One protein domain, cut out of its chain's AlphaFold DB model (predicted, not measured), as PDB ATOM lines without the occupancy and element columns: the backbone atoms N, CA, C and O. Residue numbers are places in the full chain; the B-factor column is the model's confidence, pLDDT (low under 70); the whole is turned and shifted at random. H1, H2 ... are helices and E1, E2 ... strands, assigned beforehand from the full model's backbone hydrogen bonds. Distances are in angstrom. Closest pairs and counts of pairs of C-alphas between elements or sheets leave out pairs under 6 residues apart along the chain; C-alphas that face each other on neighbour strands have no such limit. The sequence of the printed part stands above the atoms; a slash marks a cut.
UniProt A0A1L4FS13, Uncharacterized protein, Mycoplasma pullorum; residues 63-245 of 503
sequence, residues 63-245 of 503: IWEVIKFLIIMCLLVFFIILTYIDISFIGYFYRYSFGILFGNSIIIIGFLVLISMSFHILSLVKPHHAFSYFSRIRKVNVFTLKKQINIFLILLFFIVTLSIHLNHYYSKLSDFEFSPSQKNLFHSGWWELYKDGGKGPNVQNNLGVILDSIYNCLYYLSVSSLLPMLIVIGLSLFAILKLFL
ATOM      1  N   ILE A  63     -41.452  16.145   1.386       91.88
ATOM      2  CA  ILE A  63     -42.897  16.052   1.122       91.88
ATOM      3  C   ILE A  63     -43.698  16.480   2.361       91.88
ATOM      4  O   ILE A  63     -44.621  17.284   2.245       91.88
ATOM      5  N   TRP A  64     -43.301  16.031   3.559       94.12
ATOM      6  CA  TRP A  64     -43.963  16.434   4.805       94.12
ATOM      7  C   TRP A  64     -43.823  17.931   5.104       94.12
ATOM      8  O   TRP A  64     -44.769  18.539   5.600       94.12
ATOM      9  N   GLU A  65     -42.689  18.554   4.774       93.12
ATOM     10  CA  GLU A  65     -42.512  20.002   4.964       93.12
ATOM     11  C   GLU A  65     -43.313  20.833   3.950       93.12
ATOM     12  O   GLU A  65     -43.848  21.882   4.307       93.12
ATOM     13  N   VAL A  66     -43.485  20.342   2.717       93.75
ATOM     14  CA  VAL A  66     -44.394  20.953   1.730       93.75
ATOM     15  C   VAL A  66     -45.856  20.821   2.173       93.75
ATOM     16  O   VAL A  66     -46.598  21.798   2.096       93.75
ATOM     17  N   ILE A  67     -46.270  19.667   2.711       95.56
ATOM     18  CA  ILE A  67     -47.619  19.477   3.273       95.56
ATOM     19  C   ILE A  67     -47.868  20.455   4.433       95.56
ATOM     20  O   ILE A  67     -48.889  21.142   4.441       95.56
ATOM     21  N   LYS A  68     -46.924  20.592   5.375       95.00
ATOM     22  CA  LYS A  68     -47.017  21.576   6.472       95.00
ATOM     23  C   LYS A  68     -47.138  23.014   5.955       95.00
ATOM     24  O   LYS A  68     -47.966  23.768   6.458       95.00
ATOM     25  N   PHE A  69     -46.348  23.386   4.946       95.38
ATOM     26  CA  PHE A  69     -46.409  24.711   4.325       95.38
ATOM     27  C   PHE A  69     -47.784  24.992   3.702       95.38
ATOM     28  O   PHE A  69     -48.358  26.052   3.944       95.38
ATOM     29  N   LEU A  70     -48.351  24.026   2.969       96.19
ATOM     30  CA  LEU A  70     -49.693  24.140   2.390       96.19
ATOM     31  C   LEU A  70     -50.778  24.259   3.471       96.19
ATOM     32  O   LEU A  70     -51.650  25.114   3.351       96.19
ATOM     33  N   ILE A  71     -50.695  23.480   4.556       96.69
ATOM     34  CA  ILE A  71     -51.627  23.582   5.692       96.69
ATOM     35  C   ILE A  71     -51.573  24.983   6.321       96.69
ATOM     36  O   ILE A  71     -52.620  25.594   6.531       96.69
ATOM     37  N   ILE A  72     -50.381  25.534   6.575       95.56
ATOM     38  CA  ILE A  72     -50.242  26.886   7.144       95.56
ATOM     39  C   ILE A  72     -50.725  27.965   6.164       95.56
ATOM     40  O   ILE A  72     -51.345  28.937   6.593       95.56
ATOM     41  N   MET A  73     -50.517  27.790   4.856       96.38
ATOM     42  CA  MET A  73     -51.063  28.695   3.840       96.38
ATOM     43  C   MET A  73     -52.600  28.686   3.849       96.38
ATOM     44  O   MET A  73     -53.215  29.752   3.854       96.38
ATOM     45  N   CYS A  74     -53.225  27.506   3.925       96.44
ATOM     46  CA  CYS A  74     -54.678  27.374   4.047       96.44
ATOM     47  C   CYS A  74     -55.208  27.993   5.350       96.44
ATOM     48  O   CYS A  74     -56.218  28.690   5.314       96.44
ATOM     49  N   LEU A  75     -54.516  27.805   6.480       94.31
ATOM     50  CA  LEU A  75     -54.876  28.430   7.760       94.31
ATOM     51  C   LEU A  75     -54.771  29.963   7.712       94.31
ATOM     52  O   LEU A  75     -55.657  30.642   8.221       94.31
ATOM     53  N   LEU A  76     -53.741  30.524   7.066       94.94
ATOM     54  CA  LEU A  76     -53.625  31.975   6.884       94.94
ATOM     55  C   LEU A  76     -54.773  32.527   6.025       94.94
ATOM     56  O   LEU A  76     -55.400  33.510   6.409       94.94
ATOM     57  N   VAL A  77     -55.086  31.877   4.898       95.06
ATOM     58  CA  VAL A  77     -56.226  32.258   4.046       95.06
ATOM     59  C   VAL A  77     -57.547  32.163   4.820       95.06
ATOM     60  O   VAL A  77     -58.367  33.073   4.739       95.06
ATOM     61  N   PHE A  78     -57.728  31.121   5.634       92.06
ATOM     62  CA  PHE A  78     -58.896  30.944   6.499       92.06
ATOM     63  C   PHE A  78     -59.032  32.064   7.545       92.06
ATOM     64  O   PHE A  78     -60.103  32.657   7.652       92.06
ATOM     65  N   PHE A  79     -57.959  32.432   8.257       90.62
ATOM     66  CA  PHE A  79     -57.989  33.553   9.210       90.62
ATOM     67  C   PHE A  79     -58.233  34.912   8.535       90.62
ATOM     68  O   PHE A  79     -58.966  35.738   9.079       90.62
ATOM     69  N   ILE A  80     -57.682  35.140   7.337       90.75
ATOM     70  CA  ILE A  80     -57.973  36.343   6.541       90.75
ATOM     71  C   ILE A  80     -59.465  36.385   6.176       90.75
ATOM     72  O   ILE A  80     -60.120  37.390   6.427       90.75
ATOM     73  N   ILE A  81     -60.030  35.288   5.663       90.56
ATOM     74  CA  ILE A  81     -61.459  35.197   5.316       90.56
ATOM     75  C   ILE A  81     -62.346  35.442   6.547       90.56
ATOM     76  O   ILE A  81     -63.265  36.255   6.488       90.56
ATOM     77  N   LEU A  82     -62.050  34.811   7.688       87.94
ATOM     78  CA  LEU A  82     -62.813  34.991   8.932       87.94
ATOM     79  C   LEU A  82     -62.715  36.402   9.525       87.94
ATOM     80  O   LEU A  82     -63.607  36.815  10.261       87.94
ATOM     81  N   THR A  83     -61.682  37.166   9.170       84.00
ATOM     82  CA  THR A  83     -61.541  38.579   9.552       84.00
ATOM     83  C   THR A  83     -62.521  39.491   8.790       84.00
ATOM     84  O   THR A  83     -62.789  40.602   9.247       84.00
ATOM     85  N   TYR A  84     -63.124  39.010   7.692       83.31
ATOM     86  CA  TYR A  84     -64.118  39.728   6.878       83.31
ATOM     87  C   TYR A  84     -65.522  39.080   6.848       83.31
ATOM     88  O   TYR A  84     -66.402  39.589   6.153       83.31
ATOM     89  N   ILE A  85     -65.763  37.969   7.564       83.06
ATOM     90  CA  ILE A  85     -67.089  37.325   7.642       83.06
ATOM     91  C   ILE A  85     -67.772  37.654   8.975       83.06
ATOM     92  O   ILE A  85     -67.434  37.107  10.024       83.06
ATOM     93  N   ASP A  86     -68.811  38.484   8.899       71.00
ATOM     94  CA  ASP A  86     -69.508  39.037  10.068       71.00
ATOM     95  C   ASP A  86     -70.721  38.214  10.536       71.00
ATOM     96  O   ASP A  86     -71.161  38.363  11.671       71.00
ATOM     97  N   ILE A  87     -71.286  37.369   9.664       70.75
ATOM     98  CA  ILE A  87     -72.667  36.851   9.796       70.75
ATOM     99  C   ILE A  87     -72.715  35.317   9.972       70.75
ATOM    100  O   ILE A  87     -73.761  34.694   9.820       70.75
ATOM    101  N   SER A  88     -71.585  34.665  10.268       79.31
ATOM    102  CA  SER A  88     -71.538  33.207  10.480       79.31
ATOM    103  C   SER A  88     -71.146  32.843  11.910       79.31
ATOM    104  O   SER A  88     -70.360  33.543  12.547       79.31
ATOM    105  N   PHE A  89     -71.627  31.693  12.394       86.75
ATOM    106  CA  PHE A  89     -71.199  31.110  13.672       86.75
ATOM    107  C   PHE A  89     -69.668  30.984  13.769       86.75
ATOM    108  O   PHE A  89     -69.093  31.253  14.819       86.75
ATOM    109  N   ILE A  90     -68.999  30.644  12.662       85.69
ATOM    110  CA  ILE A  90     -67.536  30.517  12.595       85.69
ATOM    111  C   ILE A  90     -66.862  31.896  12.719       85.69
ATOM    112  O   ILE A  90     -65.860  32.025  13.417       85.69
ATOM    113  N   GLY A  91     -67.442  32.936  12.108       84.44
ATOM    114  CA  GLY A  91     -67.009  34.329  12.260       84.44
ATOM    115  C   GLY A  91     -67.150  34.830  13.698       84.44
ATOM    116  O   GLY A  91     -66.203  35.392  14.244       84.44
ATOM    117  N   TYR A  92     -68.275  34.544  14.364       84.94
ATOM    118  CA  TYR A  92     -68.445  34.839  15.791       84.94
ATOM    119  C   TYR A  92     -67.456  34.063  16.666       84.94
ATOM    120  O   TYR A  92     -66.778  34.673  17.491       84.94
ATOM    121  N   PHE A  93     -67.317  32.749  16.467       86.62
ATOM    122  CA  PHE A  93     -66.353  31.928  17.204       86.62
ATOM    123  C   PHE A  93     -64.925  32.467  17.050       86.62
ATOM    124  O   PHE A  93     -64.218  32.618  18.045       86.62
ATOM    125  N   TYR A  94     -64.516  32.830  15.830       88.44
ATOM    126  CA  TYR A  94     -63.232  33.476  15.568       88.44
ATOM    127  C   TYR A  94     -63.103  34.818  16.294       88.44
ATOM    128  O   TYR A  94     -62.150  34.992  17.055       88.44
ATOM    129  N   ARG A  95     -64.069  35.736  16.117       84.44
ATOM    130  CA  ARG A  95     -64.063  37.063  16.756       84.44
ATOM    131  C   ARG A  95     -63.922  36.950  18.276       84.44
ATOM    132  O   ARG A  95     -63.064  37.618  18.839       84.44
ATOM    133  N   TYR A  96     -64.685  36.071  18.926       85.25
ATOM    134  CA  TYR A  96     -64.677  35.904  20.385       85.25
ATOM    135  C   TYR A  96     -63.549  35.012  20.946       85.25
ATOM    136  O   TYR A  96     -63.416  34.923  22.165       85.25
ATOM    137  N   SER A  97     -62.717  34.387  20.104       87.62
ATOM    138  CA  SER A  97     -61.545  33.608  20.538       87.62
ATOM    139  C   SER A  97     -60.235  34.202  20.000       87.62
ATOM    140  O   SER A  97     -59.672  35.122  20.595       87.62
ATOM    141  N   PHE A  98     -59.746  33.708  18.863       87.94
ATOM    142  CA  PHE A  98     -58.480  34.119  18.254       87.94
ATOM    143  C   PHE A  98     -58.456  35.607  17.873       87.94
ATOM    144  O   PHE A  98     -57.428  36.261  18.039       87.94
ATOM    145  N   GLY A  99     -59.583  36.153  17.409       85.88
ATOM    146  CA  GLY A  99     -59.712  37.548  16.989       85.88
ATOM    147  C   GLY A  99     -59.572  38.552  18.136       85.88
ATOM    148  O   GLY A  99     -58.891  39.559  17.974       85.88
ATOM    149  N   ILE A 100     -60.144  38.263  19.312       84.50
ATOM    150  CA  ILE A 100     -59.904  39.040  20.541       84.50
ATOM    151  C   ILE A 100     -58.446  38.889  20.996       84.50
ATOM    152  O   ILE A 100     -57.785  39.888  21.274       84.50
ATOM    153  N   LEU A 101     -57.927  37.658  21.077       87.38
ATOM    154  CA  LEU A 101     -56.614  37.390  21.681       87.38
ATOM    155  C   LEU A 101     -55.431  37.913  20.855       87.38
ATOM    156  O   LEU A 101     -54.453  38.381  21.441       87.38
ATOM    157  N   PHE A 102     -55.526  37.841  19.523       89.69
ATOM    158  CA  PHE A 102     -54.421  38.120  18.599       89.69
ATOM    159  C   PHE A 102     -54.725  39.186  17.534       89.69
ATOM    160  O   PHE A 102     -53.774  39.739  16.981       89.69
ATOM    161  N   GLY A 103     -55.988  39.489  17.215       88.19
ATOM    162  CA  GLY A 103     -56.337  40.490  16.197       88.19
ATOM    163  C   GLY A 103     -55.578  40.319  14.878       88.19
ATOM    164  O   GLY A 103     -55.309  39.203  14.433       88.19
ATOM    165  N   ASN A 104     -55.115  41.430  14.299       87.81
ATOM    166  CA  ASN A 104     -54.268  41.413  13.102       87.81
ATOM    167  C   ASN A 104     -52.904  40.727  13.308       87.81
ATOM    168  O   ASN A 104     -52.255  40.353  12.328       87.81
ATOM    169  N   SER A 105     -52.439  40.535  14.550       92.44
ATOM    170  CA  SER A 105     -51.138  39.899  14.785       92.44
ATOM    171  C   SER A 105     -51.116  38.432  14.350       92.44
ATOM    172  O   SER A 105     -50.063  37.970  13.916       92.44
ATOM    173  N   ILE A 106     -52.259  37.728  14.325       92.06
ATOM    174  CA  ILE A 106     -52.329  36.351  13.801       92.06
ATOM    175  C   ILE A 106     -52.008  36.290  12.298       92.06
ATOM    176  O   ILE A 106     -51.306  35.385  11.844       92.06
ATOM    177  N   ILE A 107     -52.439  37.305  11.539       92.31
ATOM    178  CA  ILE A 107     -52.169  37.443  10.101       92.31
ATOM    179  C   ILE A 107     -50.678  37.752   9.887       92.31
ATOM    180  O   ILE A 107     -50.021  37.110   9.065       92.31
ATOM    181  N   ILE A 108     -50.117  38.677  10.677       94.62
ATOM    182  CA  ILE A 108     -48.687  39.033  10.635       94.62
ATOM    183  C   ILE A 108     -47.815  37.812  10.978       94.62
ATOM    184  O   ILE A 108     -46.867  37.510  10.250       94.62
ATOM    185  N   ILE A 109     -48.155  37.065  12.036       95.06
ATOM    186  CA  ILE A 109     -47.480  35.815  12.418       95.06
ATOM    187  C   ILE A 109     -47.541  34.807  11.268       95.06
ATOM    188  O   ILE A 109     -46.502  34.270  10.886       95.06
ATOM    189  N   GLY A 110     -48.715  34.583  10.667       94.69
ATOM    190  CA  GLY A 110     -48.877  33.646   9.554       94.69
ATOM    191  C   GLY A 110     -47.976  33.968   8.355       94.69
ATOM    192  O   GLY A 110     -47.263  33.086   7.872       94.69
ATOM    193  N   PHE A 111     -47.914  35.233   7.924       95.69
ATOM    194  CA  PHE A 111     -46.999  35.654   6.854       95.69
ATOM    195  C   PHE A 111     -45.521  35.427   7.213       95.69
ATOM    196  O   PHE A 111     -44.761  34.893   6.401       95.69
ATOM    197  N   LEU A 112     -45.097  35.780   8.430       96.06
ATOM    198  CA  LEU A 112     -43.709  35.593   8.870       96.06
ATOM    199  C   LEU A 112     -43.339  34.104   9.015       96.06
ATOM    200  O   LEU A 112     -42.213  33.714   8.689       96.06
ATOM    201  N   VAL A 113     -44.283  33.252   9.429       96.06
ATOM    202  CA  VAL A 113     -44.111  31.791   9.482       96.06
ATOM    203  C   VAL A 113     -43.973  31.196   8.077       96.06
ATOM    204  O   VAL A 113     -43.081  30.373   7.874       96.06
ATOM    205  N   LEU A 114     -44.750  31.647   7.083       95.75
ATOM    206  CA  LEU A 114     -44.590  31.207   5.687       95.75
ATOM    207  C   LEU A 114     -43.217  31.592   5.106       95.75
ATOM    208  O   LEU A 114     -42.586  30.780   4.423       95.75
ATOM    209  N   ILE A 115     -42.696  32.784   5.419       95.56
ATOM    210  CA  ILE A 115     -41.335  33.180   5.010       95.56
ATOM    211  C   ILE A 115     -40.285  32.300   5.717       95.56
ATOM    212  O   ILE A 115     -39.396  31.753   5.062       95.56
ATOM    213  N   SER A 116     -40.415  32.086   7.031       95.81
ATOM    214  CA  SER A 116     -39.547  31.193   7.821       95.81
ATOM    215  C   SER A 116     -39.536  29.752   7.279       95.81
ATOM    216  O   SER A 116     -38.470  29.152   7.115       95.81
ATOM    217  N   MET A 117     -40.704  29.207   6.911       95.12
ATOM    218  CA  MET A 117     -40.817  27.898   6.261       95.12
ATOM    219  C   MET A 117     -40.216  27.877   4.856       95.12
ATOM    220  O   MET A 117     -39.558  26.901   4.508       95.12
ATOM    221  N   SER A 118     -40.346  28.949   4.074       94.19
ATOM    222  CA  SER A 118     -39.716  29.042   2.748       94.19
ATOM    223  C   SER A 118     -38.187  28.908   2.847       94.19
ATOM    224  O   SER A 118     -37.570  28.142   2.103       94.19
ATOM    225  N   PHE A 119     -37.567  29.564   3.836       93.31
ATOM    226  CA  PHE A 119     -36.140  29.387   4.133       93.31
ATOM    227  C   PHE A 119     -35.815  28.046   4.804       93.31
ATOM    228  O   PHE A 119     -34.704  27.534   4.637       93.31
ATOM    229  N   HIS A 120     -36.769  27.419   5.502       92.62
ATOM    230  CA  HIS A 120     -36.609  26.040   5.950       92.62
ATOM    231  C   HIS A 120     -36.541  25.072   4.769       92.62
ATOM    232  O   HIS A 120     -35.555  24.347   4.672       92.62
ATOM    233  N   ILE A 121     -37.507  25.088   3.852       92.81
ATOM    234  CA  ILE A 121     -37.525  24.217   2.669       92.81
ATOM    235  C   ILE A 121     -36.255  24.444   1.834       92.81
ATOM    236  O   ILE A 121     -35.594  23.477   1.456       92.81
ATOM    237  N   LEU A 122     -35.809  25.696   1.663       91.31
ATOM    238  CA  LEU A 122     -34.531  26.002   1.009       91.31
ATOM    239  C   LEU A 122     -33.322  25.327   1.689       91.31
ATOM    240  O   LEU A 122     -32.452  24.809   0.989       91.31
ATOM    241  N   SER A 123     -33.274  25.279   3.027       90.94
ATOM    242  CA  SER A 123     -32.209  24.574   3.765       90.94
ATOM    243  C   SER A 123     -32.228  23.050   3.604       90.94
ATOM    244  O   SER A 123     -31.191  22.415   3.772       90.94
ATOM    245  N   LEU A 124     -33.374  22.467   3.236       90.12
ATOM    246  CA  LEU A 124     -33.542  21.024   3.023       90.12
ATOM    247  C   LEU A 124     -33.285  20.619   1.566       90.12
ATOM    248  O   LEU A 124     -32.741  19.550   1.314       90.12
ATOM    249  N   VAL A 125     -33.617  21.494   0.611       90.06
ATOM    250  CA  VAL A 125     -33.322  21.305  -0.820       90.06
ATOM    251  C   VAL A 125     -31.853  21.620  -1.140       90.06
ATOM    252  O   VAL A 125     -31.296  21.059  -2.082       90.06
ATOM    253  N   LYS A 126     -31.200  22.519  -0.384       90.69
ATOM    254  CA  LYS A 126     -29.808  22.955  -0.634       90.69
ATOM    255  C   LYS A 126     -28.906  22.959   0.621       90.69
ATOM    256  O   LYS A 126     -28.234  23.963   0.858       90.69
ATOM    257  N   PRO A 127     -28.820  21.857   1.397       87.75
ATOM    258  CA  PRO A 127     -28.055  21.800   2.653       87.75
ATOM    259  C   PRO A 127     -26.549  22.043   2.468       87.75
ATOM    260  O   PRO A 127     -25.923  22.709   3.287       87.75
ATOM    261  N   HIS A 128     -25.965  21.559   1.367       90.06
ATOM    262  CA  HIS A 128     -24.534  21.706   1.062       90.06
ATOM    263  C   HIS A 128     -24.224  22.922   0.170       90.06
ATOM    264  O   HIS A 128     -23.295  22.869  -0.631       90.06
ATOM    265  N   HIS A 129     -25.016  23.999   0.243       91.12
ATOM    266  CA  HIS A 129     -24.799  25.207  -0.562       91.12
ATOM    267  C   HIS A 129     -24.461  26.434   0.295       91.12
ATOM    268  O   HIS A 129     -25.115  26.729   1.297       91.12
ATOM    269  N   ALA A 130     -23.468  27.197  -0.164       91.62
ATOM    270  CA  ALA A 130     -23.029  28.449   0.430       91.62
ATOM    271  C   ALA A 130     -23.614  29.653  -0.333       91.62
ATOM    272  O   ALA A 130     -23.369  29.831  -1.530       91.62
ATOM    273  N   PHE A 131     -24.370  30.502   0.366       92.19
ATOM    274  CA  PHE A 131     -25.105  31.646  -0.186       92.19
ATOM    275  C   PHE A 131     -24.379  32.975   0.084       92.19
ATOM    276  O   PHE A 131     -23.822  33.183   1.158       92.19
ATOM    277  N   SER A 132     -24.396  33.898  -0.884       89.12
ATOM    278  CA  SER A 132     -23.742  35.217  -0.771       89.12
ATOM    279  C   SER A 132     -24.414  36.151   0.241       89.12
ATOM    280  O   SER A 132     -25.587  36.490   0.097       89.12
ATOM    281  N   TYR A 133     -23.638  36.668   1.195       84.38
ATOM    282  CA  TYR A 133     -24.085  37.554   2.271       84.38
ATOM    283  C   TYR A 133     -23.637  39.004   2.009       84.38
ATOM    284  O   TYR A 133     -22.550  39.458   2.398       84.38
ATOM    285  N   PHE A 134     -24.469  39.730   1.253       79.00
ATOM    286  CA  PHE A 134     -24.246  41.100   0.747       79.00
ATOM    287  C   PHE A 134     -23.003  41.304  -0.152       79.00
ATOM    288  O   PHE A 134     -22.801  42.389  -0.692       79.00
ATOM    289  N   SER A 135     -22.186  40.271  -0.365       76.56
ATOM    290  CA  SER A 135     -21.039  40.235  -1.280       76.56
ATOM    291  C   SER A 135     -20.870  38.811  -1.812       76.56
ATOM    292  O   SER A 135     -21.161  37.864  -1.088       76.56
ATOM    293  N   ARG A 136     -20.374  38.639  -3.046       79.69
ATOM    294  CA  ARG A 136     -20.152  37.299  -3.636       79.69
ATOM    295  C   ARG A 136     -18.928  36.559  -3.089       79.69
ATOM    296  O   ARG A 136     -18.767  35.376  -3.367       79.69
ATOM    297  N   ILE A 137     -18.081  37.261  -2.336       79.12
ATOM    298  CA  ILE A 137     -16.911  36.702  -1.640       79.12
ATOM    299  C   ILE A 137     -17.307  36.198  -0.245       79.12
ATOM    300  O   ILE A 137     -16.821  35.171   0.210       79.12
ATOM    301  N   ARG A 138     -18.209  36.913   0.439       81.44
ATOM    302  CA  ARG A 138     -18.682  36.550   1.780       81.44
ATOM    303  C   ARG A 138     -19.825  35.554   1.649       81.44
ATOM    304  O   ARG A 138     -20.936  35.967   1.323       81.44
ATOM    305  N   LYS A 139     -19.575  34.269   1.889       87.94
ATOM    306  CA  LYS A 139     -20.602  33.226   1.767       87.94
ATOM    307  C   LYS A 139     -20.865  32.515   3.079       87.94
ATOM    308  O   LYS A 139     -19.932  32.231   3.817       87.94
ATOM    309  N   VAL A 140     -22.136  32.233   3.340       90.12
ATOM    310  CA  VAL A 140     -22.631  31.579   4.558       90.12
ATOM    311  C   VAL A 140     -23.304  30.257   4.209       90.12
ATOM    312  O   VAL A 140     -23.897  30.132   3.138       90.12
ATOM    313  N   ASN A 141     -23.275  29.291   5.125       90.06
ATOM    314  CA  ASN A 141     -24.120  28.102   5.026       90.06
ATOM    315  C   ASN A 141     -25.615  28.509   5.065       90.06
ATOM    316  O   ASN A 141     -25.993  29.446   5.777       90.06
ATOM    317  N   VAL A 142     -26.475  27.792   4.336       90.25
ATOM    318  CA  VAL A 142     -27.937  27.959   4.361       90.25
ATOM    319  C   VAL A 142     -28.532  27.877   5.776       90.25
ATOM    320  O   VAL A 142     -29.481  28.601   6.072       90.25
ATOM    321  N   PHE A 143     -27.947  27.093   6.692       88.88
ATOM    322  CA  PHE A 143     -28.382  27.051   8.098       88.88
ATOM    323  C   PHE A 143     -28.089  28.362   8.845       88.88
ATOM    324  O   PHE A 143     -28.949  28.869   9.569       88.88
ATOM    325  N   THR A 144     -26.917  28.963   8.619       89.50
ATOM    326  CA  THR A 144     -26.557  30.289   9.152       89.50
ATOM    327  C   THR A 144     -27.472  31.371   8.578       89.50
ATOM    328  O   THR A 144     -27.939  32.234   9.320       89.50
ATOM    329  N   LEU A 145     -27.789  31.288   7.280       89.88
ATOM    330  CA  LEU A 145     -28.736  32.188   6.620       89.88
ATOM    331  C   LEU A 145     -30.145  32.071   7.225       89.88
ATOM    332  O   LEU A 145     -30.702  33.085   7.641       89.88
ATOM    333  N   LYS A 146     -30.685  30.849   7.361       91.88
ATOM    334  CA  LYS A 146     -31.976  30.583   8.026       91.88
ATOM    335  C   LYS A 146     -31.995  31.156   9.447       91.88
ATOM    336  O   LYS A 146     -32.955  31.822   9.818       91.88
ATOM    337  N   LYS A 147     -30.928  30.963  10.234       91.44
ATOM    338  CA  LYS A 147     -30.835  31.499  11.604       91.44
ATOM    339  C   LYS A 147     -30.929  33.029  11.636       91.44
ATOM    340  O   LYS A 147     -31.701  33.558  12.431       91.44
ATOM    341  N   GLN A 148     -30.184  33.733  10.782       91.00
ATOM    342  CA  GLN A 148     -30.219  35.203  10.750       91.00
ATOM    343  C   GLN A 148     -31.545  35.746  10.211       91.00
ATOM    344  O   GLN A 148     -32.063  36.721  10.750       91.00
ATOM    345  N   ILE A 149     -32.137  35.089   9.209       92.19
ATOM    346  CA  ILE A 149     -33.459  35.462   8.695       92.19
ATOM    347  C   ILE A 149     -34.531  35.259   9.768       92.19
ATOM    348  O   ILE A 149     -35.329  36.162   9.981       92.19
ATOM    349  N   ASN A 150     -34.518  34.156  10.516       94.50
ATOM    350  CA  ASN A 150     -35.492  33.938  11.588       94.50
ATOM    351  C   ASN A 150     -35.348  34.970  12.724       94.50
ATOM    352  O   ASN A 150     -36.358  35.461  13.220       94.50
ATOM    353  N   ILE A 151     -34.120  35.370  13.084       94.12
ATOM    354  CA  ILE A 151     -33.882  36.484  14.023       94.12
ATOM    355  C   ILE A 151     -34.444  37.799  13.459       94.12
ATOM    356  O   ILE A 151     -35.122  38.534  14.173       94.12
ATOM    357  N   PHE A 152     -34.205  38.089  12.177       94.62
ATOM    358  CA  PHE A 152     -34.732  39.282  11.515       94.62
ATOM    359  C   PHE A 152     -36.267  39.288  11.443       94.62
ATOM    360  O   PHE A 152     -36.865  40.320  11.718       94.62
ATOM    361  N   LEU A 153     -36.915  38.156  11.146       95.62
ATOM    362  CA  LEU A 153     -38.379  38.030  11.112       95.62
ATOM    363  C   LEU A 153     -39.011  38.257  12.497       95.62
ATOM    364  O   LEU A 153     -40.049  38.902  12.584       95.62
ATOM    365  N   ILE A 154     -38.370  37.790  13.576       96.19
ATOM    366  CA  ILE A 154     -38.823  38.044  14.956       96.19
ATOM    367  C   ILE A 154     -38.685  39.530  15.319       96.19
ATOM    368  O   ILE A 154     -39.585  40.099  15.927       96.19
ATOM    369  N   LEU A 155     -37.594  40.192  14.921       96.31
ATOM    370  CA  LEU A 155     -37.454  41.639  15.126       96.31
ATOM    371  C   LEU A 155     -38.466  42.428  14.278       96.31
ATOM    372  O   LEU A 155     -39.078  43.369  14.774       96.31
ATOM    373  N   LEU A 156     -38.685  42.011  13.026       96.25
ATOM    374  CA  LEU A 156     -39.655  42.611  12.110       96.25
ATOM    375  C   LEU A 156     -41.093  42.483  12.626       96.25
ATOM    376  O   LEU A 156     -41.848  43.440  12.486       96.25
ATOM    377  N   PHE A 157     -41.452  41.359  13.261       96.50
ATOM    378  CA  PHE A 157     -42.730  41.198  13.962       96.50
ATOM    379  C   PHE A 157     -42.952  42.344  14.950       96.50
ATOM    380  O   PHE A 157     -43.860  43.143  14.740       96.50
ATOM    381  N   PHE A 158     -42.074  42.479  15.951       96.75
ATOM    382  CA  PHE A 158     -42.209  43.499  16.993       96.75
ATOM    383  C   PHE A 158     -42.169  44.931  16.449       96.75
ATOM    384  O   PHE A 158     -42.881  45.788  16.964       96.75
ATOM    385  N   ILE A 159     -41.378  45.200  15.401       96.56
ATOM    386  CA  ILE A 159     -41.356  46.506  14.723       96.56
ATOM    387  C   ILE A 159     -42.721  46.802  14.089       96.56
ATOM    388  O   ILE A 159     -43.278  47.874  14.324       96.56
ATOM    389  N   VAL A 160     -43.269  45.873  13.298       95.75
ATOM    390  CA  VAL A 160     -44.542  46.069  12.587       95.75
ATOM    391  C   VAL A 160     -45.704  46.184  13.570       95.75
ATOM    392  O   VAL A 160     -46.490  47.124  13.461       95.75
ATOM    393  N   THR A 161     -45.804  45.293  14.559       95.00
ATOM    394  CA  THR A 161     -46.901  45.334  15.536       95.00
ATOM    395  C   THR A 161     -46.826  46.578  16.420       95.00
ATOM    396  O   THR A 161     -47.828  47.271  16.549       95.00
ATOM    397  N   LEU A 162     -45.654  46.961  16.944       93.62
ATOM    398  CA  LEU A 162     -45.538  48.196  17.736       93.62
ATOM    399  C   LEU A 162     -45.759  49.466  16.888       93.62
ATOM    400  O   LEU A 162     -46.299  50.445  17.394       93.62
ATOM    401  N   SER A 163     -45.428  49.448  15.591       93.50
ATOM    402  CA  SER A 163     -45.746  50.563  14.680       93.50
ATOM    403  C   SER A 163     -47.249  50.689  14.412       93.50
ATOM    404  O   SER A 163     -47.771  51.802  14.395       93.50
ATOM    405  N   ILE A 164     -47.965  49.569  14.247       89.75
ATOM    406  CA  ILE A 164     -49.434  49.563  14.122       89.75
ATOM    407  C   ILE A 164     -50.082  50.059  15.423       89.75
ATOM    408  O   ILE A 164     -51.011  50.863  15.368       89.75
ATOM    409  N   HIS A 165     -49.561  49.647  16.582       86.81
ATOM    410  CA  HIS A 165     -50.038  50.095  17.892       86.81
ATOM    411  C   HIS A 165     -49.853  51.612  18.074       86.81
ATOM    412  O   HIS A 165     -50.798  52.316  18.425       86.81
ATOM    413  N   LEU A 166     -48.671  52.143  17.735       87.56
ATOM    414  CA  LEU A 166     -48.405  53.587  17.736       87.56
ATOM    415  C   LEU A 166     -49.313  54.356  16.770       87.56
ATOM    416  O   LEU A 166     -49.799  55.429  17.116       87.56
ATOM    417  N   ASN A 167     -49.588  53.808  15.586       85.94
ATOM    418  CA  ASN A 167     -50.539  54.405  14.651       85.94
ATOM    419  C   ASN A 167     -51.978  54.407  15.218       85.94
ATOM    420  O   ASN A 167     -52.718  55.372  15.027       85.94
ATOM    421  N   HIS A 168     -52.381  53.366  15.956       78.81
ATOM    422  CA  HIS A 168     -53.673  53.336  16.653       78.81
ATOM    423  C   HIS A 168     -53.746  54.366  17.797       78.81
ATOM    424  O   HIS A 168     -54.772  55.022  17.957       78.81
ATOM    425  N   TYR A 169     -52.658  54.556  18.552       77.94
ATOM    426  CA  TYR A 169     -52.541  55.628  19.547       77.94
ATOM    427  C   TYR A 169     -52.717  57.011  18.891       77.94
ATOM    428  O   TYR A 169     -53.660  57.729  19.226       77.94
ATOM    429  N   TYR A 170     -51.892  57.357  17.896       78.75
ATOM    430  CA  TYR A 170     -51.900  58.701  17.293       78.75
ATOM    431  C   TYR A 170     -53.130  59.015  16.425       78.75
ATOM    432  O   TYR A 170     -53.444  60.179  16.200       78.75
ATOM    433  N   SER A 171     -53.865  58.001  15.957       75.56
ATOM    434  CA  SER A 171     -55.160  58.200  15.279       75.56
ATOM    435  C   SER A 171     -56.320  58.506  16.237       75.56
ATOM    436  O   SER A 171     -57.417  58.818  15.775       75.56
ATOM    437  N   LYS A 172     -56.094  58.433  17.558       68.56
ATOM    438  CA  LYS A 172     -57.096  58.730  18.598       68.56
ATOM    439  C   LYS A 172     -56.643  59.779  19.617       68.56
ATOM    440  O   LYS A 172     -57.498  60.381  20.258       68.56
ATOM    441  N   LEU A 173     -55.337  60.003  19.756       67.94
ATOM    442  CA  LEU A 173     -54.720  60.983  20.648       67.94
ATOM    443  C   LEU A 173     -53.667  61.781  19.868       67.94
ATOM    444  O   LEU A 173     -52.725  61.198  19.341       67.94
ATOM    445  N   SER A 174     -53.810  63.103  19.789       61.72
ATOM    446  CA  SER A 174     -52.890  63.975  19.038       61.72
ATOM    447  C   SER A 174     -51.528  64.179  19.706       61.72
ATOM    448  O   SER A 174     -50.585  64.618  19.048       61.72
ATOM    449  N   ASP A 175     -51.423  63.883  21.002       69.81
ATOM    450  CA  ASP A 175     -50.409  64.473  21.874       69.81
ATOM    451  C   ASP A 175     -49.345  63.452  22.311       69.81
ATOM    452  O   ASP A 175     -49.604  62.255  22.428       69.81
ATOM    453  N   PHE A 176     -48.125  63.932  22.575       68.25
ATOM    454  CA  PHE A 176     -47.017  63.112  23.095       68.25
ATOM    455  C   PHE A 176     -47.029  62.973  24.629       68.25
ATOM    456  O   PHE A 176     -46.374  62.083  25.188       68.25
ATOM    457  N   GLU A 177     -47.746  63.871  25.305       62.44
ATOM    458  CA  GLU A 177     -47.905  63.907  26.756       62.44
ATOM    459  C   GLU A 177     -49.151  63.128  27.177       62.44
ATOM    460  O   GLU A 177     -50.219  63.258  26.580       62.44
ATOM    461  N   PHE A 178     -49.027  62.324  28.233       62.31
ATOM    462  CA  PHE A 178     -50.127  61.511  28.740       62.31
ATOM    463  C   PHE A 178     -51.040  62.357  29.640       62.31
ATOM    464  O   PHE A 178     -50.843  62.437  30.855       62.31
ATOM    465  N   SER A 179     -52.049  63.011  29.057       54.84
ATOM    466  CA  SER A 179     -52.946  63.874  29.835       54.84
ATOM    467  C   SER A 179     -53.758  63.066  30.866       54.84
ATOM    468  O   SER A 179     -54.337  62.026  30.529       54.84
ATOM    469  N   PRO A 180     -53.914  63.548  32.116       52.06
ATOM    470  CA  PRO A 180     -54.754  62.895  33.119       52.06
ATOM    471  C   PRO A 180     -56.226  62.702  32.716       52.06
ATOM    472  O   PRO A 180     -56.879  61.842  33.303       52.06
ATOM    473  N   SER A 181     -56.751  63.444  31.729       48.94
ATOM    474  CA  SER A 181     -58.095  63.221  31.164       48.94
ATOM    475  C   SER A 181     -58.120  62.169  30.046       48.94
ATOM    476  O   SER A 181     -59.119  61.468  29.884       48.94
ATOM    477  N   GLN A 182     -57.003  61.960  29.339       50.72
ATOM    478  CA  GLN A 182     -56.836  60.855  28.381       50.72
ATOM    479  C   GLN A 182     -56.781  59.483  29.075       50.72
ATOM    480  O   GLN A 182     -56.920  58.459  28.402       50.72
ATOM    481  N   LYS A 183     -56.686  59.444  30.419       49.66
ATOM    482  CA  LYS A 183     -56.888  58.232  31.235       49.66
ATOM    483  C   LYS A 183     -58.084  57.405  30.776       49.66
ATOM    484  O   LYS A 183     -57.988  56.190  30.840       49.66
ATOM    485  N   ASN A 184     -59.169  58.011  30.291       47.00
ATOM    486  CA  ASN A 184     -60.359  57.274  29.863       47.00
ATOM    487  C   ASN A 184     -60.064  56.219  28.778       47.00
ATOM    488  O   ASN A 184     -60.589  55.116  28.883       47.00
ATOM    489  N   LEU A 185     -59.146  56.460  27.829       49.84
ATOM    490  CA  LEU A 185     -58.769  55.447  26.821       49.84
ATOM    491  C   LEU A 185     -58.130  54.187  27.454       49.84
ATOM    492  O   LEU A 185     -58.202  53.090  26.904       49.84
ATOM    493  N   PHE A 186     -57.535  54.346  28.638       51.50
ATOM    494  CA  PHE A 186     -56.816  53.314  29.386       51.50
ATOM    495  C   PHE A 186     -57.588  52.814  30.627       51.50
ATOM    496  O   PHE A 186     -57.265  51.758  31.160       51.50
ATOM    497  N   HIS A 187     -58.622  53.543  31.067       44.84
ATOM    498  CA  HIS A 187     -59.452  53.263  32.245       44.84
ATOM    499  C   HIS A 187     -60.824  52.684  31.867       44.84
ATOM    500  O   HIS A 187     -61.286  51.763  32.539       44.84
ATOM    501  N   SER A 188     -61.444  53.145  30.773       46.03
ATOM    502  CA  SER A 188     -62.452  52.336  30.073       46.03
ATOM    503  C   SER A 188     -61.810  51.057  29.534       46.03
ATOM    504  O   SER A 188     -62.446  50.013  29.504       46.03
ATOM    505  N   GLY A 189     -60.523  51.134  29.177       50.00
ATOM    506  CA  GLY A 189     -59.714  50.032  28.675       50.00
ATOM    507  C   GLY A 189     -59.717  49.954  27.150       50.00
ATOM    508  O   GLY A 189     -60.701  50.270  26.481       50.00
ATOM    509  N   TRP A 190     -58.609  49.460  26.594       57.28
ATOM    510  CA  TRP A 190     -58.418  49.292  25.148       57.28
ATOM    511  C   TRP A 190     -59.494  48.394  24.498       57.28
ATOM    512  O   TRP A 190     -59.706  48.478  23.292       57.28
ATOM    513  N   TRP A 191     -60.229  47.588  25.276       57.38
ATOM    514  CA  TRP A 191     -61.345  46.770  24.792       57.38
ATOM    515  C   TRP A 191     -62.553  47.599  24.315       57.38
ATOM    516  O   TRP A 191     -63.320  47.111  23.487       57.38
ATOM    517  N   GLU A 192     -62.726  48.863  24.732       56.62
ATOM    518  CA  GLU A 192     -63.755  49.727  24.119       56.62
ATOM    519  C   GLU A 192     -63.434  50.041  22.657       56.62
ATOM    520  O   GLU A 192     -64.337  50.157  21.830       56.62
ATOM    521  N   LEU A 193     -62.148  50.065  22.300       54.62
ATOM    522  CA  LEU A 193     -61.682  50.220  20.919       54.62
ATOM    523  C   LEU A 193     -62.002  48.977  20.066       54.62
ATOM    524  O   LEU A 193     -61.895  49.033  18.844       54.62
ATOM    525  N   TYR A 194     -62.415  47.879  20.713       56.44
ATOM    526  CA  TYR A 194     -62.870  46.636  20.103       56.44
ATOM    527  C   TYR A 194     -64.415  46.578  20.033       56.44
ATOM    528  O   TYR A 194     -64.945  45.576  19.572       56.44
ATOM    529  N   LYS A 195     -65.186  47.603  20.442       61.06
ATOM    530  CA  LYS A 195     -66.649  47.634  20.218       61.06
ATOM    531  C   LYS A 195     -66.972  48.106  18.798       61.06
ATOM    532  O   LYS A 195     -66.948  49.299  18.507       61.06
ATOM    533  N   ASP A 196     -67.365  47.180  17.928       61.66
ATOM    534  CA  ASP A 196     -67.653  47.440  16.509       61.66
ATOM    535  C   ASP A 196     -69.069  48.019  16.292       61.66
ATOM    536  O   ASP A 196     -69.937  47.403  15.673       61.66
ATOM    537  N   GLY A 197     -69.367  49.166  16.917       58.41
ATOM    538  CA  GLY A 197     -70.668  49.849  16.807       58.41
ATOM    539  C   GLY A 197     -71.879  49.026  17.278       58.41
ATOM    540  O   GLY A 197     -72.996  49.271  16.834       58.41
ATOM    541  N   GLY A 198     -71.658  48.021  18.133       58.44
ATOM    542  CA  GLY A 198     -72.676  47.060  18.583       58.44
ATOM    543  C   GLY A 198     -72.597  45.674  17.927       58.44
ATOM    544  O   GLY A 198     -73.224  44.745  18.422       58.44
ATOM    545  N   LYS A 199     -71.775  45.478  16.884       62.56
ATOM    546  CA  LYS A 199     -71.611  44.187  16.175       62.56
ATOM    547  C   LYS A 199     -70.642  43.195  16.848       62.56
ATOM    548  O   LYS A 199     -70.211  42.226  16.225       62.56
ATOM    549  N   GLY A 200     -70.287  43.419  18.112       66.44
ATOM    550  CA  GLY A 200     -69.298  42.615  18.839       66.44
ATOM    551  C   GLY A 200     -67.848  43.087  18.623       66.44
ATOM    552  O   GLY A 200     -67.637  44.282  18.406       66.44
ATOM    553  N   PRO A 201     -66.846  42.188  18.729       69.69
ATOM    554  CA  PRO A 201     -65.426  42.541  18.675       69.69
ATOM    555  C   PRO A 201     -64.981  43.032  17.290       69.69
ATOM    556  O   PRO A 201     -65.033  42.261  16.330       69.69
ATOM    557  N   ASN A 202     -64.485  44.269  17.176       72.00
ATOM    558  CA  ASN A 202     -63.759  44.743  15.996       72.00
ATOM    559  C   ASN A 202     -62.389  44.059  15.978       72.00
ATOM    560  O   ASN A 202     -61.509  44.414  16.759       72.00
ATOM    561  N   VAL A 203     -62.221  43.082  15.088       74.12
ATOM    562  CA  VAL A 203     -60.971  42.318  14.914       74.12
ATOM    563  C   VAL A 203     -60.016  42.918  13.879       74.12
ATOM    564  O   VAL A 203     -58.874  42.485  13.782       74.12
ATOM    565  N   GLN A 204     -60.474  43.910  13.111       72.81
ATOM    566  CA  GLN A 204     -59.780  44.441  11.933       72.81
ATOM    567  C   GLN A 204     -58.811  45.587  12.252       72.81
ATOM    568  O   GLN A 204     -57.899  45.843  11.471       72.81
ATOM    569  N   ASN A 205     -58.984  46.280  13.383       71.81
ATOM    570  CA  ASN A 205     -58.199  47.469  13.745       71.81
ATOM    571  C   ASN A 205     -57.397  47.313  15.052       71.81
ATOM    572  O   ASN A 205     -57.053  48.316  15.679       71.81
ATOM    573  N   ASN A 206     -57.086  46.081  15.468       76.75
ATOM    574  CA  ASN A 206     -56.374  45.794  16.719       76.75
ATOM    575  C   ASN A 206     -55.234  44.761  16.554       76.75
ATOM    576  O   ASN A 206     -55.102  44.139  15.496       76.75
ATOM    577  N   LEU A 207     -54.410  44.577  17.593       85.94
ATOM    578  CA  LEU A 207     -53.273  43.634  17.613       85.94
ATOM    579  C   LEU A 207     -53.442  42.468  18.599       85.94
ATOM    580  O   LEU A 207     -52.511  41.687  18.808       85.94
ATOM    581  N   GLY A 208     -54.631  42.344  19.175       86.50
ATOM    582  CA  GLY A 208     -55.004  41.374  20.182       86.50
ATOM    583  C   GLY A 208     -54.707  41.846  21.599       86.50
ATOM    584  O   GLY A 208     -53.702  42.520  21.846       86.50
ATOM    585  N   VAL A 209     -55.552  41.400  22.539       83.69
ATOM    586  CA  VAL A 209     -55.437  41.620  23.997       83.69
ATOM    587  C   VAL A 209     -53.989  41.573  24.473       83.69
ATOM    588  O   VAL A 209     -53.551  42.422  25.248       83.69
ATOM    589  N   ILE A 210     -53.261  40.551  24.020       87.69
ATOM    590  CA  ILE A 210     -51.936  40.192  24.515       87.69
ATOM    591  C   ILE A 210     -50.912  41.265  24.131       87.69
ATOM    592  O   ILE A 210     -50.201  41.766  25.003       87.69
ATOM    593  N   LEU A 211     -50.844  41.652  22.853       90.38
ATOM    594  CA  LEU A 211     -49.870  42.644  22.392       90.38
ATOM    595  C   LEU A 211     -50.261  44.061  22.798       90.38
ATOM    596  O   LEU A 211     -49.398  44.796  23.271       90.38
ATOM    597  N   ASP A 212     -51.539  44.430  22.679       84.00
ATOM    598  CA  ASP A 212     -51.989  45.763  23.083       84.00
ATOM    599  C   ASP A 212     -51.764  45.981  24.591       84.00
ATOM    600  O   ASP A 212     -51.300  47.046  24.986       84.00
ATOM    601  N   SER A 213     -51.974  44.969  25.445       84.00
ATOM    602  CA  SER A 213     -51.646  45.074  26.879       84.00
ATOM    603  C   SER A 213     -50.140  45.225  27.130       84.00
ATOM    604  O   SER A 213     -49.740  46.119  27.875       84.00
ATOM    605  N   ILE A 214     -49.297  44.411  26.479       88.69
ATOM    606  CA  ILE A 214     -47.828  44.493  26.605       88.69
ATOM    607  C   ILE A 214     -47.300  45.860  26.144       88.69
ATOM    608  O   ILE A 214     -46.392  46.412  26.765       88.69
ATOM    609  N   TYR A 215     -47.863  46.426  25.075       88.75
ATOM    610  CA  TYR A 215     -47.450  47.732  24.570       88.75
ATOM    611  C   TYR A 215     -47.981  48.889  25.410       88.75
ATOM    612  O   TYR A 215     -47.211  49.805  25.685       88.75
ATOM    613  N   ASN A 216     -49.208  48.809  25.934       82.00
ATOM    614  CA  ASN A 216     -49.725  49.787  26.895       82.00
ATOM    615  C   ASN A 216     -48.813  49.913  28.135       82.00
ATOM    616  O   ASN A 216     -48.543  51.030  28.581       82.00
ATOM    617  N   CYS A 217     -48.239  48.809  28.639       84.00
ATOM    618  CA  CYS A 217     -47.244  48.839  29.726       84.00
ATOM    619  C   CYS A 217     -46.016  49.724  29.432       84.00
ATOM    620  O   CYS A 217     -45.438  50.281  30.364       84.00
ATOM    621  N   LEU A 218     -45.631  49.901  28.162       86.69
ATOM    622  CA  LEU A 218     -44.509  50.767  27.784       86.69
ATOM    623  C   LEU A 218     -44.831  52.252  28.008       86.69
ATOM    624  O   LEU A 218     -43.963  52.980  28.475       86.69
ATOM    625  N   TYR A 219     -46.066  52.692  27.733       80.31
ATOM    626  CA  TYR A 219     -46.500  54.081  27.958       80.31
ATOM    627  C   TYR A 219     -46.581  54.410  29.452       80.31
ATOM    628  O   TYR A 219     -46.242  55.520  29.849       80.31
ATOM    629  N   TYR A 220     -46.993  53.449  30.291       76.25
ATOM    630  CA  TYR A 220     -47.005  53.624  31.748       76.25
ATOM    631  C   TYR A 220     -45.598  53.796  32.335       76.25
ATOM    632  O   TYR A 220     -45.428  54.570  33.272       76.25
ATOM    633  N   LEU A 221     -44.589  53.107  31.787       80.50
ATOM    634  CA  LEU A 221     -43.207  53.180  32.276       80.50
ATOM    635  C   LEU A 221     -42.536  54.538  31.987       80.50
ATOM    636  O   LEU A 221     -41.645  54.950  32.726       80.50
ATOM    637  N   SER A 222     -42.955  55.230  30.925       81.06
ATOM    638  CA  SER A 222     -42.421  56.530  30.490       81.06
ATOM    639  C   SER A 222     -43.343  57.725  30.733       81.06
ATOM    640  O   SER A 222     -42.908  58.858  30.543       81.06
ATOM    641  N   VAL A 223     -44.615  57.492  31.071       75.50
ATOM    642  CA  VAL A 223     -45.694  58.504  31.115       75.50
ATOM    643  C   VAL A 223     -45.813  59.293  29.787       75.50
ATOM    644  O   VAL A 223     -46.230  60.447  29.745       75.50
ATOM    645  N   SER A 224     -45.419  58.669  28.670       79.62
ATOM    646  CA  SER A 224     -45.368  59.286  27.335       79.62
ATOM    647  C   SER A 224     -45.231  58.234  26.227       79.62
ATOM    648  O   SER A 224     -44.571  57.207  26.406       79.62
ATOM    649  N   SER A 225     -45.772  58.529  25.044       82.25
ATOM    650  CA  SER A 225     -45.605  57.748  23.807       82.25
ATOM    651  C   SER A 225     -44.161  57.679  23.272       82.25
ATOM    652  O   SER A 225     -43.864  56.883  22.375       82.25
ATOM    653  N   LEU A 226     -43.245  58.482  23.826       86.69
ATOM    654  CA  LEU A 226     -41.860  58.602  23.371       86.69
ATOM    655  C   LEU A 226     -41.038  57.310  23.556       86.69
ATOM    656  O   LEU A 226     -40.256  56.960  22.672       86.69
ATOM    657  N   LEU A 227     -41.229  56.552  24.645       89.19
ATOM    658  CA  LEU A 227     -40.503  55.288  24.867       89.19
ATOM    659  C   LEU A 227     -40.885  54.191  23.849       89.19
ATOM    660  O   LEU A 227     -39.968  53.646  23.230       89.19
ATOM    661  N   PRO A 228     -42.175  53.892  23.589       91.06
ATOM    662  CA  PRO A 228     -42.585  53.066  22.451       91.06
ATOM    663  C   PRO A 228     -41.919  53.463  21.123       91.06
ATOM    664  O   PRO A 228     -41.419  52.598  20.401       91.06
ATOM    665  N   MET A 229     -41.843  54.764  20.814       91.62
ATOM    666  CA  MET A 229     -41.210  55.253  19.583       91.62
ATOM    667  C   MET A 229     -39.692  55.001  19.565       91.62
ATOM    668  O   MET A 229     -39.166  54.496  18.570       91.62
ATOM    669  N   LEU A 230     -38.984  55.272  20.669       94.19
ATOM    670  CA  LEU A 230     -37.560  54.941  20.809       94.19
ATOM    671  C   LEU A 230     -37.301  53.433  20.681       94.19
ATOM    672  O   LEU A 230     -36.304  53.039  20.076       94.19
ATOM    673  N   ILE A 231     -38.204  52.588  21.187       95.38
ATOM    674  CA  ILE A 231     -38.120  51.128  21.049       95.38
ATOM    675  C   ILE A 231     -38.266  50.711  19.578       95.38
ATOM    676  O   ILE A 231     -37.449  49.922  19.107       95.38
ATOM    677  N   VAL A 232     -39.215  51.269  18.813       96.06
ATOM    678  CA  VAL A 232     -39.327  50.998  17.360       96.06
ATOM    679  C   VAL A 232     -38.057  51.408  16.613       96.06
ATOM    680  O   VAL A 232     -37.550  50.633  15.797       96.06
ATOM    681  N   ILE A 233     -37.505  52.591  16.900       95.75
ATOM    682  CA  ILE A 233     -36.275  53.087  16.261       95.75
ATOM    683  C   ILE A 233     -35.081  52.186  16.621       95.75
ATOM    684  O   ILE A 233     -34.348  51.742  15.733       95.75
ATOM    685  N   GLY A 234     -34.915  51.852  17.903       96.25
ATOM    686  CA  GLY A 234     -33.849  50.980  18.399       96.25
ATOM    687  C   GLY A 234     -33.924  49.562  17.829       96.25
ATOM    688  O   GLY A 234     -32.917  49.047  17.337       96.25
ATOM    689  N   LEU A 235     -35.116  48.953  17.809       96.38
ATOM    690  CA  LEU A 235     -35.351  47.649  17.181       96.38
ATOM    691  C   LEU A 235     -35.084  47.692  15.674       96.38
ATOM    692  O   LEU A 235     -34.457  46.771  15.157       96.38
ATOM    693  N   SER A 236     -35.488  48.756  14.977       96.00
ATOM    694  CA  SER A 236     -35.250  48.913  13.534       96.00
ATOM    695  C   SER A 236     -33.759  49.005  13.209       96.00
ATOM    696  O   SER A 236     -33.264  48.281  12.343       96.00
ATOM    697  N   LEU A 237     -33.008  49.825  13.952       94.06
ATOM    698  CA  LEU A 237     -31.551  49.910  13.829       94.06
ATOM    699  C   LEU A 237     -30.879  48.571  14.167       94.06
ATOM    700  O   LEU A 237     -29.991  48.129  13.437       94.06
ATOM    701  N   PHE A 238     -31.324  47.883  15.221       93.25
ATOM    702  CA  PHE A 238     -30.790  46.578  15.612       93.25
ATOM    703  C   PHE A 238     -31.105  45.473  14.590       93.25
ATOM    704  O   PHE A 238     -30.231  44.658  14.294       93.25
ATOM    705  N   ALA A 239     -32.300  45.469  13.995       93.00
ATOM    706  CA  ALA A 239     -32.694  44.544  12.934       93.00
ATOM    707  C   ALA A 239     -31.854  44.750  11.668       93.00
ATOM    708  O   ALA A 239     -31.345  43.781  11.108       93.00
ATOM    709  N   ILE A 240     -31.631  46.006  11.265       89.75
ATOM    710  CA  ILE A 240     -30.733  46.361  10.158       89.75
ATOM    711  C   ILE A 240     -29.296  45.912  10.465       89.75
ATOM    712  O   ILE A 240     -28.660  45.266   9.628       89.75
ATOM    713  N   LEU A 241     -28.787  46.187  11.671       87.56
ATOM    714  CA  LEU A 241     -27.448  45.762  12.091       87.56
ATOM    715  C   LEU A 241     -27.309  44.237  12.098       87.56
ATOM    716  O   LEU A 241     -26.324  43.736  11.567       87.56
ATOM    717  N   LYS A 242     -28.283  43.489  12.627       87.06
ATOM    718  CA  LYS A 242     -28.291  42.016  12.606       87.06
ATOM    719  C   LYS A 242     -28.376  41.447  11.194       87.06
ATOM    720  O   LYS A 242     -27.667  40.494  10.880       87.06
ATOM    721  N   LEU A 243     -29.175  42.061  10.324       85.44
ATOM    722  CA  LEU A 243     -29.270  41.656   8.928       85.44
ATOM    723  C   LEU A 243     -27.917  41.824   8.215       85.44
ATOM    724  O   LEU A 243     -27.465  40.898   7.546       85.44
ATOM    725  N   PHE A 244     -27.207  42.941   8.405       81.06
ATOM    726  CA  PHE A 244     -25.876  43.137   7.811       81.06
ATOM    727  C   PHE A 244     -24.737  42.381   8.527       81.06
ATOM    728  O   PHE A 244     -23.746  42.040   7.874       81.06
ATOM    729  N   LEU A 245     -24.853  42.117   9.833       81.81
ATOM    730  CA  LEU A 245     -23.788  41.605  10.706       81.81
ATOM    731  C   LEU A 245     -24.238  40.336  11.455       81.81
ATOM    732  O   LEU A 245     -24.844  40.407  12.525       81.81
TER     733      LEU A 245
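AT A GLANCE: This is residues 63 to 245 of the 503 residues of an uncharacterized protein of Mycoplasma pullorum (UniProt A0A1L4FS13). Four long helices, H1, H3, H4 and H8, stand side by side in one flat layer, each running opposite ways to the next. H2 and H7 meet end to end and cross one end of this row, H2 by H1 and H7 by H4 and H8; a small strand hairpin, E1 and E2, joins H3 and H4 at the other end, and a loose stretch with short H5 and H6 lies beyond H7. The printed part has 183 residues, with eight named helices and two strands in the order H1 H2 H3 E1 E2 H4 H5 H6 H7 H8; the sheet E1 - E2 is antiparallel and the class is mostly helix. The whole is loose, with a radius of gyration of the C-alphas of 19.7 A, and flat, spanning 60 by 42 by 19 A.

IN THESE COORDINATES: E1 is residues 129 to 132 and E2 residues 139 to 141. H4, residues 142 to 170, is the longest helix at 41.1 A, from C-alpha 142 at (-27.937, 27.959, 4.361). H3, residues 105 to 125, measures 30.1 A, and H1, residues 63 to 83, 30.4 A, from C-alpha 63 at (-42.897, 16.052, 1.122). H8, residues 226 to 244, measures 27.1 A and ends at C-alpha 244 at (-25.876, 43.137, 7.811). H7 is residues 209 to 222, 20.8 A, and H2 residues 89 to 102, 18.8 A. H5, residues 183 to 187, and H6, residues 190 to 194, are short.

HOW THE PARTS SIT: In the hairpin E1 and E2, N 131 and O 140 are 2.8 A apart, within hydrogen-bond range. H4 touches H3 at Val 142 and Ser 123, the closest C-alphas, 5.5 A, at a shallow tilt of 11 degrees, opposite ways. H4 touches H8 at Ile 159 and Val 232, 5.6 A, at 20 degrees, shallow, opposite ways. H3 touches H1 at Gly 110 and Leu 76, 5.7 A, at 15 degrees, shallow, opposite ways. H7 touches H4 at Asp 212 and His 165, 7.0 A, only just about perpendicular at 72 degrees. H2 and H7 touch only at their ends, Leu 101 and Val 209, 5.0 A. Every O i to N i+4 pair is within hydrogen-bond range in H1, H3, H4, H5 and H8; H2 and H7 have 8 of 10 each, and H6 has 0 of 1, with 2 of 2 O i to N i+3 pairs.

THE WHOLE: The C-alphas of His 128 and Ser 181, the two farthest apart, are 61.3 A apart. The printed part has no cut. The links H4 to H5 and H6 to H7 are long. Residues 172 to 201 are under 70 in pLDDT.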